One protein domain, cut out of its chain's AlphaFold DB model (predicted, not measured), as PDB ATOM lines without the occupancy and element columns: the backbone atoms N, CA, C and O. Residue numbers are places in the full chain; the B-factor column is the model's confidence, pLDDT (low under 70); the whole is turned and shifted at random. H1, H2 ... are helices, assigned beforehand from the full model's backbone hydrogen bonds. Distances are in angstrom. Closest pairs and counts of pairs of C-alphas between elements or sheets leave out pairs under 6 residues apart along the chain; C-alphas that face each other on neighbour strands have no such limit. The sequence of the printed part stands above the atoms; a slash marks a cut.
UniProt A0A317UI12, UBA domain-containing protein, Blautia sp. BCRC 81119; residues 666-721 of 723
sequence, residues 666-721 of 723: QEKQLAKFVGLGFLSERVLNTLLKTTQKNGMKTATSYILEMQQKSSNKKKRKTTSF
ATOM      1  N   GLN A 666      30.998  48.069  56.687       86.88
ATOM      2  CA  GLN A 666      30.766  46.646  56.422       86.88
ATOM      3  C   GLN A 666      30.298  46.386  54.979       86.88
ATOM      4  O   GLN A 666      29.205  45.878  54.721       86.88
ATOM      5  N   GLU A 667      31.138  46.734  54.001       91.12
ATOM      6  CA  GLU A 667      30.812  46.702  52.567       91.12
ATOM      7  C   GLU A 667      30.286  45.336  52.083       91.12
ATOM      8  O   GLU A 667      29.303  45.280  51.338       91.12
ATOM      9  N   LYS A 668      30.901  44.228  52.526       87.62
ATOM     10  CA  LYS A 668      30.481  42.864  52.150       87.62
ATOM     11  C   LYS A 668      29.084  42.527  52.680       87.62
ATOM     12  O   LYS A 668      28.273  41.964  51.946       87.62
ATOM     13  N   GLN A 669      28.790  42.878  53.934       86.75
ATOM     14  CA  GLN A 669      27.476  42.656  54.545       86.75
ATOM     15  C   GLN A 669      26.416  43.575  53.919       86.75
ATOM     16  O   GLN A 669      25.302  43.134  53.646       86.75
ATOM     17  N   LEU A 670      26.774  44.823  53.590       91.69
ATOM     18  CA  LEU A 670      25.897  45.753  52.876       91.69
ATOM     19  C   LEU A 670      25.524  45.221  51.483       91.69
ATOM     20  O   LEU A 670      24.349  45.243  51.122       91.69
ATOM     21  N   ALA A 671      26.487  44.683  50.726       89.50
ATOM     22  CA  ALA A 671      26.228  44.025  49.444       89.50
ATOM     23  C   ALA A 671      25.312  42.793  49.604       89.50
ATOM     24  O   ALA A 671      24.289  42.705  48.918       89.50
ATOM     25  N   LYS A 672      25.614  41.903  50.570       88.12
ATOM     26  CA  LYS A 672      24.752  40.764  50.954       88.12
ATOM     27  C   LYS A 672      23.308  41.225  51.235       88.12
ATOM     28  O   LYS A 672      22.374  40.626  50.708       88.12
ATOM     29  N   PHE A 673      23.113  42.294  52.015       92.12
ATOM     30  CA  PHE A 673      21.784  42.800  52.387       92.12
ATOM     31  C   PHE A 673      21.025  43.444  51.216       92.12
ATOM     32  O   PHE A 673      19.835  43.183  51.033       92.12
ATOM     33  N   VAL A 674      21.705  44.243  50.381       91.06
ATOM     34  CA  VAL A 674      21.124  44.820  49.153       91.06
ATOM     35  C   VAL A 674      20.589  43.716  48.231       91.06
ATOM     36  O   VAL A 674      19.490  43.854  47.686       91.06
ATOM     37  N   GLY A 675      21.325  42.605  48.104       87.44
ATOM     38  CA  GLY A 675      20.935  41.447  47.294       87.44
ATOM     39  C   GLY A 675      19.617  40.782  47.712       87.44
ATOM     40  O   GLY A 675      18.947  40.199  46.863       87.44
ATOM     41  N   LEU A 676      19.188  40.926  48.975       89.75
ATOM     42  CA  LEU A 676      17.921  40.364  49.471       89.75
ATOM     43  C   LEU A 676      16.675  41.109  48.954       89.75
ATOM     44  O   LEU A 676      15.562  40.603  49.057       89.75
ATOM     45  N   GLY A 677      16.832  42.315  48.393       88.94
ATOM     46  CA  GLY A 677      15.745  43.032  47.718       88.94
ATOM     47  C   GLY A 677      14.712  43.719  48.622       88.94
ATOM     48  O   GLY A 677      13.720  44.234  48.110       88.94
ATOM     49  N   PHE A 678      14.942  43.804  49.937       89.31
ATOM     50  CA  PHE A 678      14.060  44.522  50.875       89.31
ATOM     51  C   PHE A 678      14.068  46.057  50.715       89.31
ATOM     52  O   PHE A 678      13.229  46.748  51.297       89.31
ATOM     53  N   LEU A 679      15.009  46.613  49.943       89.56
ATOM     54  CA  LEU A 679      15.185  48.056  49.760       89.56
ATOM     55  C   LEU A 679      14.310  48.612  48.631       89.56
ATOM     56  O   LEU A 679      14.270  48.076  47.525       89.56
ATOM     57  N   SER A 680      13.655  49.749  48.881       87.06
ATOM     58  CA  SER A 680      12.900  50.452  47.842       87.06
ATOM     59  C   SER A 680      13.815  51.224  46.888       87.06
ATOM     60  O   SER A 680      14.900  51.674  47.255       87.06
ATOM     61  N   GLU A 681      13.339  51.443  45.664       85.31
ATOM     62  CA  GLU A 681      14.047  52.151  44.585       85.31
ATOM     63  C   GLU A 681      14.566  53.539  45.019       85.31
ATOM     64  O   GLU A 681      15.695  53.908  44.709       85.31
ATOM     65  N   ARG A 682      13.799  54.271  45.844       86.56
ATOM     66  CA  ARG A 682      14.237  55.547  46.442       86.56
ATOM     67  C   ARG A 682      15.428  55.377  47.392       86.56
ATOM     68  O   ARG A 682      16.323  56.214  47.374       86.56
ATOM     69  N   VAL A 683      15.450  54.318  48.206       87.56
ATOM     70  CA  VAL A 683      16.560  54.035  49.134       87.56
ATOM     71  C   VAL A 683      17.795  53.566  48.368       87.56
ATOM     72  O   VAL A 683      18.879  54.062  48.648       87.56
ATOM     73  N   LEU A 684      17.641  52.704  47.355       89.75
ATOM     74  CA  LEU A 684      18.739  52.288  46.471       89.75
ATOM     75  C   LEU A 684      19.387  53.491  45.762       89.75
ATOM     76  O   LEU A 684      20.610  53.601  45.741       89.75
ATOM     77  N   ASN A 685      18.588  54.439  45.262       89.38
ATOM     78  CA  ASN A 685      19.092  55.651  44.603       89.38
ATOM     79  C   ASN A 685      19.867  56.586  45.552       89.38
ATOM     80  O   ASN A 685      20.812  57.247  45.122       89.38
ATOM     81  N   THR A 686      19.483  56.662  46.832       90.44
ATOM     82  CA  THR A 686      20.261  57.379  47.857       90.44
ATOM     83  C   THR A 686      21.530  56.608  48.219       90.44
ATOM     84  O   THR A 686      22.608  57.196  48.249       90.44
ATOM     85  N   LEU A 687      21.413  55.297  48.443       92.38
ATOM     86  CA  LEU A 687      22.512  54.431  48.857       92.38
ATOM     87  C   LEU A 687      23.638  54.398  47.818       92.38
ATOM     88  O   LEU A 687      24.794  54.528  48.202       92.38
ATOM     89  N   LEU A 688      23.304  54.326  46.524       91.50
ATOM     90  CA  LEU A 688      24.268  54.336  45.419       91.50
ATOM     91  C   LEU A 688      25.217  55.543  45.482       91.50
ATOM     92  O   LEU A 688      26.424  55.392  45.317       91.50
ATOM     93  N   LYS A 689      24.682  56.739  45.766       92.31
ATOM     94  CA  LYS A 689      25.488  57.964  45.895       92.31
ATOM     95  C   LYS A 689      26.428  57.894  47.100       92.31
ATOM     96  O   LYS A 689      27.567  58.348  47.016       92.31
ATOM     97  N   THR A 690      25.968  57.311  48.207       91.75
ATOM     98  CA  THR A 690      26.774  57.130  49.420       91.75
ATOM     99  C   THR A 690      27.871  56.084  49.222       91.75
ATOM    100  O   THR A 690      29.016  56.354  49.567       91.75
ATOM    101  N   THR A 691      27.576  54.925  48.623       92.50
ATOM    102  CA  THR A 691      28.588  53.882  48.379       92.50
ATOM    103  C   THR A 691      29.633  54.335  47.364       92.50
ATOM    104  O   THR A 691      30.815  54.072  47.564       92.50
ATOM    105  N   GLN A 692      29.234  55.091  46.334       91.31
ATOM    106  CA  GLN A 692      30.163  55.736  45.400       91.31
ATOM    107  C   GLN A 692      31.073  56.750  46.107       91.31
ATOM    108  O   GLN A 692      32.290  56.679  45.947       91.31
ATOM    109  N   LYS A 693      30.515  57.651  46.935       92.38
ATOM    110  CA  LYS A 693      31.301  58.627  47.713       92.38
ATOM    111  C   LYS A 693      32.279  57.948  48.682       92.38
ATOM    112  O   LYS A 693      33.397  58.426  48.842       92.38
ATOM    113  N   ASN A 694      31.866  56.847  49.304       90.38
ATOM    114  CA  ASN A 694      32.663  56.112  50.287       90.38
ATOM    115  C   ASN A 694      33.618  55.076  49.652       90.38
ATOM    116  O   ASN A 694      34.267  54.332  50.377       90.38
ATOM    117  N   GLY A 695      33.702  54.987  48.318       90.38
ATOM    118  CA  GLY A 695      34.599  54.054  47.620       90.38
ATOM    119  C   GLY A 695      34.192  52.572  47.673       90.38
ATOM    120  O   GLY A 695      34.965  51.720  47.240       90.38
ATOM    121  N   MET A 696      32.985  52.261  48.156       91.75
ATOM    122  CA  MET A 696      32.463  50.905  48.369       91.75
ATOM    123  C   MET A 696      32.047  50.243  47.041       91.75
ATOM    124  O   MET A 696      30.874  50.271  46.645       91.75
ATOM    125  N   LYS A 697      33.017  49.680  46.312       91.94
ATOM    126  CA  LYS A 697      32.854  49.161  44.937       91.94
ATOM    127  C   LYS A 697      31.875  47.984  44.847       91.94
ATOM    128  O   LYS A 697      30.979  47.999  44.009       91.94
ATOM    129  N   THR A 698      32.002  47.000  45.731       89.62
ATOM    130  CA  THR A 698      31.195  45.768  45.782       89.62
ATOM    131  C   THR A 698      29.726  46.083  46.041       89.62
ATOM    132  O   THR A 698      28.848  45.627  45.307       89.62
ATOM    133  N   ALA A 699      29.454  46.923  47.047       89.38
ATOM    134  CA  ALA A 699      28.098  47.372  47.355       89.38
ATOM    135  C   ALA A 699      27.510  48.200  46.198       89.38
ATOM    136  O   ALA A 699      26.369  47.975  45.803       89.38
ATOM    137  N   THR A 700      28.307  49.091  45.594       90.88
ATOM    138  CA  THR A 700      27.910  49.877  44.411       90.88
ATOM    139  C   THR A 700      27.479  48.978  43.244       90.88
ATOM    140  O   THR A 700      26.410  49.204  42.675       90.88
ATOM    141  N   SER A 701      28.239  47.926  42.923       89.12
ATOM    142  CA  SER A 701      27.872  46.964  41.873       89.12
ATOM    143  C   SER A 701      26.575  46.208  42.182       89.12
ATOM    144  O   SER A 701      25.707  46.128  41.313       89.12
ATOM    145  N   TYR A 702      26.390  45.725  43.417       89.12
ATOM    146  CA  TYR A 702      25.150  45.049  43.836       89.12
ATOM    147  C   TYR A 702      23.913  45.963  43.741       89.12
ATOM    148  O   TYR A 702      22.839  45.522  43.331       89.12
ATOM    149  N   ILE A 703      24.050  47.253  44.069       89.62
ATOM    150  CA  ILE A 703      22.956  48.233  43.955       89.62
ATOM    151  C   ILE A 703      22.560  48.445  42.486       89.62
ATOM    152  O   ILE A 703      21.367  48.422  42.166       89.62
ATOM    153  N   LEU A 704      23.545  48.598  41.594       88.19
ATOM    154  CA  LEU A 704      23.321  48.748  40.152       88.19
ATOM    155  C   LEU A 704      22.639  47.510  39.551       88.19
ATOM    156  O   LEU A 704      21.680  47.638  38.787       88.19
ATOM    157  N   GLU A 705      23.074  46.307  39.932       88.06
ATOM    158  CA  GLU A 705      22.462  45.052  39.485       88.06
ATOM    159  C   GLU A 705      20.990  44.948  39.925       88.06
ATOM    160  O   GLU A 705      20.113  44.593  39.131       88.06
ATOM    161  N   MET A 706      20.677  45.328  41.167       85.00
ATOM    162  CA  MET A 706      19.303  45.315  41.682       85.00
ATOM    163  C   MET A 706      18.403  46.367  41.010       85.00
ATOM    164  O   MET A 706      17.228  46.092  40.743       85.00
ATOM    165  N   GLN A 707      18.941  47.535  40.638       84.06
ATOM    166  CA  GLN A 707      18.233  48.522  39.808       84.06
ATOM    167  C   GLN A 707      17.946  47.983  38.388       84.06
ATOM    168  O   GLN A 707      16.835  48.149  37.866       84.06
ATOM    169  N   GLN A 708      18.893  47.266  37.772       81.81
ATOM    170  CA  GLN A 708      18.686  46.605  36.473       81.81
ATOM    171  C   GLN A 708      17.646  45.472  36.556       81.81
ATOM    172  O   GLN A 708      16.727  45.410  35.735       81.81
ATOM    173  N   LYS A 709      17.709  44.623  37.590       78.12
ATOM    174  CA  LYS A 709      16.699  43.584  37.865       78.12
ATOM    175  C   LYS A 709      15.299  44.188  38.052       78.12
ATOM    176  O   LYS A 709      14.338  43.684  37.469       78.12
ATOM    177  N   SER A 710      15.176  45.296  38.790       69.25
ATOM    178  CA  SER A 710      13.909  46.023  38.981       69.25
ATOM    179  C   SER A 710      13.334  46.558  37.661       69.25
ATOM    180  O   SER A 710      12.183  46.271  37.318       69.25
ATOM    181  N   SER A 711      14.137  47.276  36.870       66.94
ATOM    182  CA  SER A 711      13.691  47.854  35.592       66.94
ATOM    183  C   SER A 711      13.315  46.793  34.547       66.94
ATOM    184  O   SER A 711      12.294  46.937  33.872       66.94
ATOM    185  N   ASN A 712      14.038  45.672  34.473       65.94
ATOM    186  CA  ASN A 712      13.667  44.548  33.607       65.94
ATOM    187  C   ASN A 712      12.395  43.815  34.085       65.94
ATOM    188  O   ASN A 712      11.588  43.383  33.257       65.94
ATOM    189  N   LYS A 713      12.148  43.735  35.402       62.19
ATOM    190  CA  LYS A 713      10.896  43.186  35.962       62.19
ATOM    191  C   LYS A 713       9.691  44.097  35.680       62.19
ATOM    192  O   LYS A 713       8.612  43.585  35.383       62.19
ATOM    193  N   LYS A 714       9.881  45.427  35.676       60.28
ATOM    194  CA  LYS A 714       8.884  46.403  35.185       60.28
ATOM    195  C   LYS A 714       8.591  46.191  33.692       60.28
ATOM    196  O   LYS A 714       7.429  45.995  33.343       60.28
ATOM    197  N   LYS A 715       9.626  46.120  32.837       56.97
ATOM    198  CA  LYS A 715       9.479  45.871  31.387       56.97
ATOM    199  C   LYS A 715       8.685  44.594  31.087       56.97
ATOM    200  O   LYS A 715       7.715  44.662  30.338       56.97
ATOM    201  N   ARG A 716       9.024  43.458  31.719       51.81
ATOM    202  CA  ARG A 716       8.294  42.187  31.523       51.81
ATOM    203  C   ARG A 716       6.810  42.289  31.896       51.81
ATOM    204  O   ARG A 716       5.981  41.811  31.128       51.81
ATOM    205  N   LYS A 717       6.456  42.968  32.998       50.94
ATOM    206  CA  LYS A 717       5.042  43.207  33.352       50.94
ATOM    207  C   LYS A 717       4.308  44.068  32.319       50.94
ATOM    208  O   LYS A 717       3.158  43.783  32.022       50.94
ATOM    209  N   THR A 718       4.954  45.077  31.733       52.19
ATOM    210  CA  THR A 718       4.340  45.875  30.650       52.19
ATOM    211  C   THR A 718       4.247  45.138  29.308       52.19
ATOM    212  O   THR A 718       3.526  45.594  28.425       52.19
ATOM    213  N   THR A 719       4.931  44.000  29.145       48.91
ATOM    214  CA  THR A 719       4.760  43.103  27.988       48.91
ATOM    215  C   THR A 719       3.637  42.089  28.223       48.91
ATOM    216  O   THR A 719       2.825  41.887  27.331       48.91
ATOM    217  N   SER A 720       3.510  41.513  29.427       43.00
ATOM    218  CA  SER A 720       2.428  40.561  29.763       43.00
ATOM    219  C   SER A 720       1.066  41.211  30.067       43.00
ATOM    220  O   SER A 720       0.173  40.542  30.568       43.00
ATOM    221  N   PHE A 721       0.936  42.519  29.833       44.66
ATOM    222  CA  PHE A 721      -0.327  43.274  29.772       44.66
ATOM    223  C   PHE A 721      -0.578  43.809  28.339       44.66
ATOM    224  O   PHE A 721      -1.353  44.743  28.135       44.66
TER     225      PHE A 721
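What this domain is: This is residues 666 to 721 of the 723 residues of the protein "UBA domain-containing protein" of Blautia sp. BCRC 81119 (UniProt A0A317UI12). Two short helices, H1 and H2, pack along the first part of one long helix, H3, whose far end sticks out with residues 712 to 721 as an arm. The printed part has 56 residues with three named helices, in the order H1, H2, H3, and no named strand: all helix. It is only just loose, close to compact, with a radius of gyration of the C-alphas of 12.3 A, and spans 41 by 18 by 15 A.

How they stand to each other: Start at H1, residues 667 to 675, which touches H3, residues 697 to 719, at residues 698 to 706 of H3 alone; the closest C-alphas, of Ala 671 and Ala 699, are 4.4 A apart. They run the same way at a shallow tilt of 8 degrees. Next, H2, residues 681 to 693, forms a helical hairpin with H3, opposite ways at a shallow tilt of 26 degrees. It touches residues 697 to 707 of H3 alone, closest at the C-alphas of Thr 691 and Thr 700, 5.7 A. H1 and H2 are only just apart, at 8.3 A. Every O i to N i+4 pair is within hydrogen-bond range in H1 and H3, and 8 of 9 in H2.

Where its parts are: Find C-alpha 667 at (30.812, 46.702, 52.567), where H1 begins. H2 is 18.7 A long; H3 runs 33.4 A to C-alpha 719 at (4.760, 43.103, 27.988).

The domain as a whole: The printed part has no cut, and both links are tight. Look for pLDDT under 70 at residues 710 to 721.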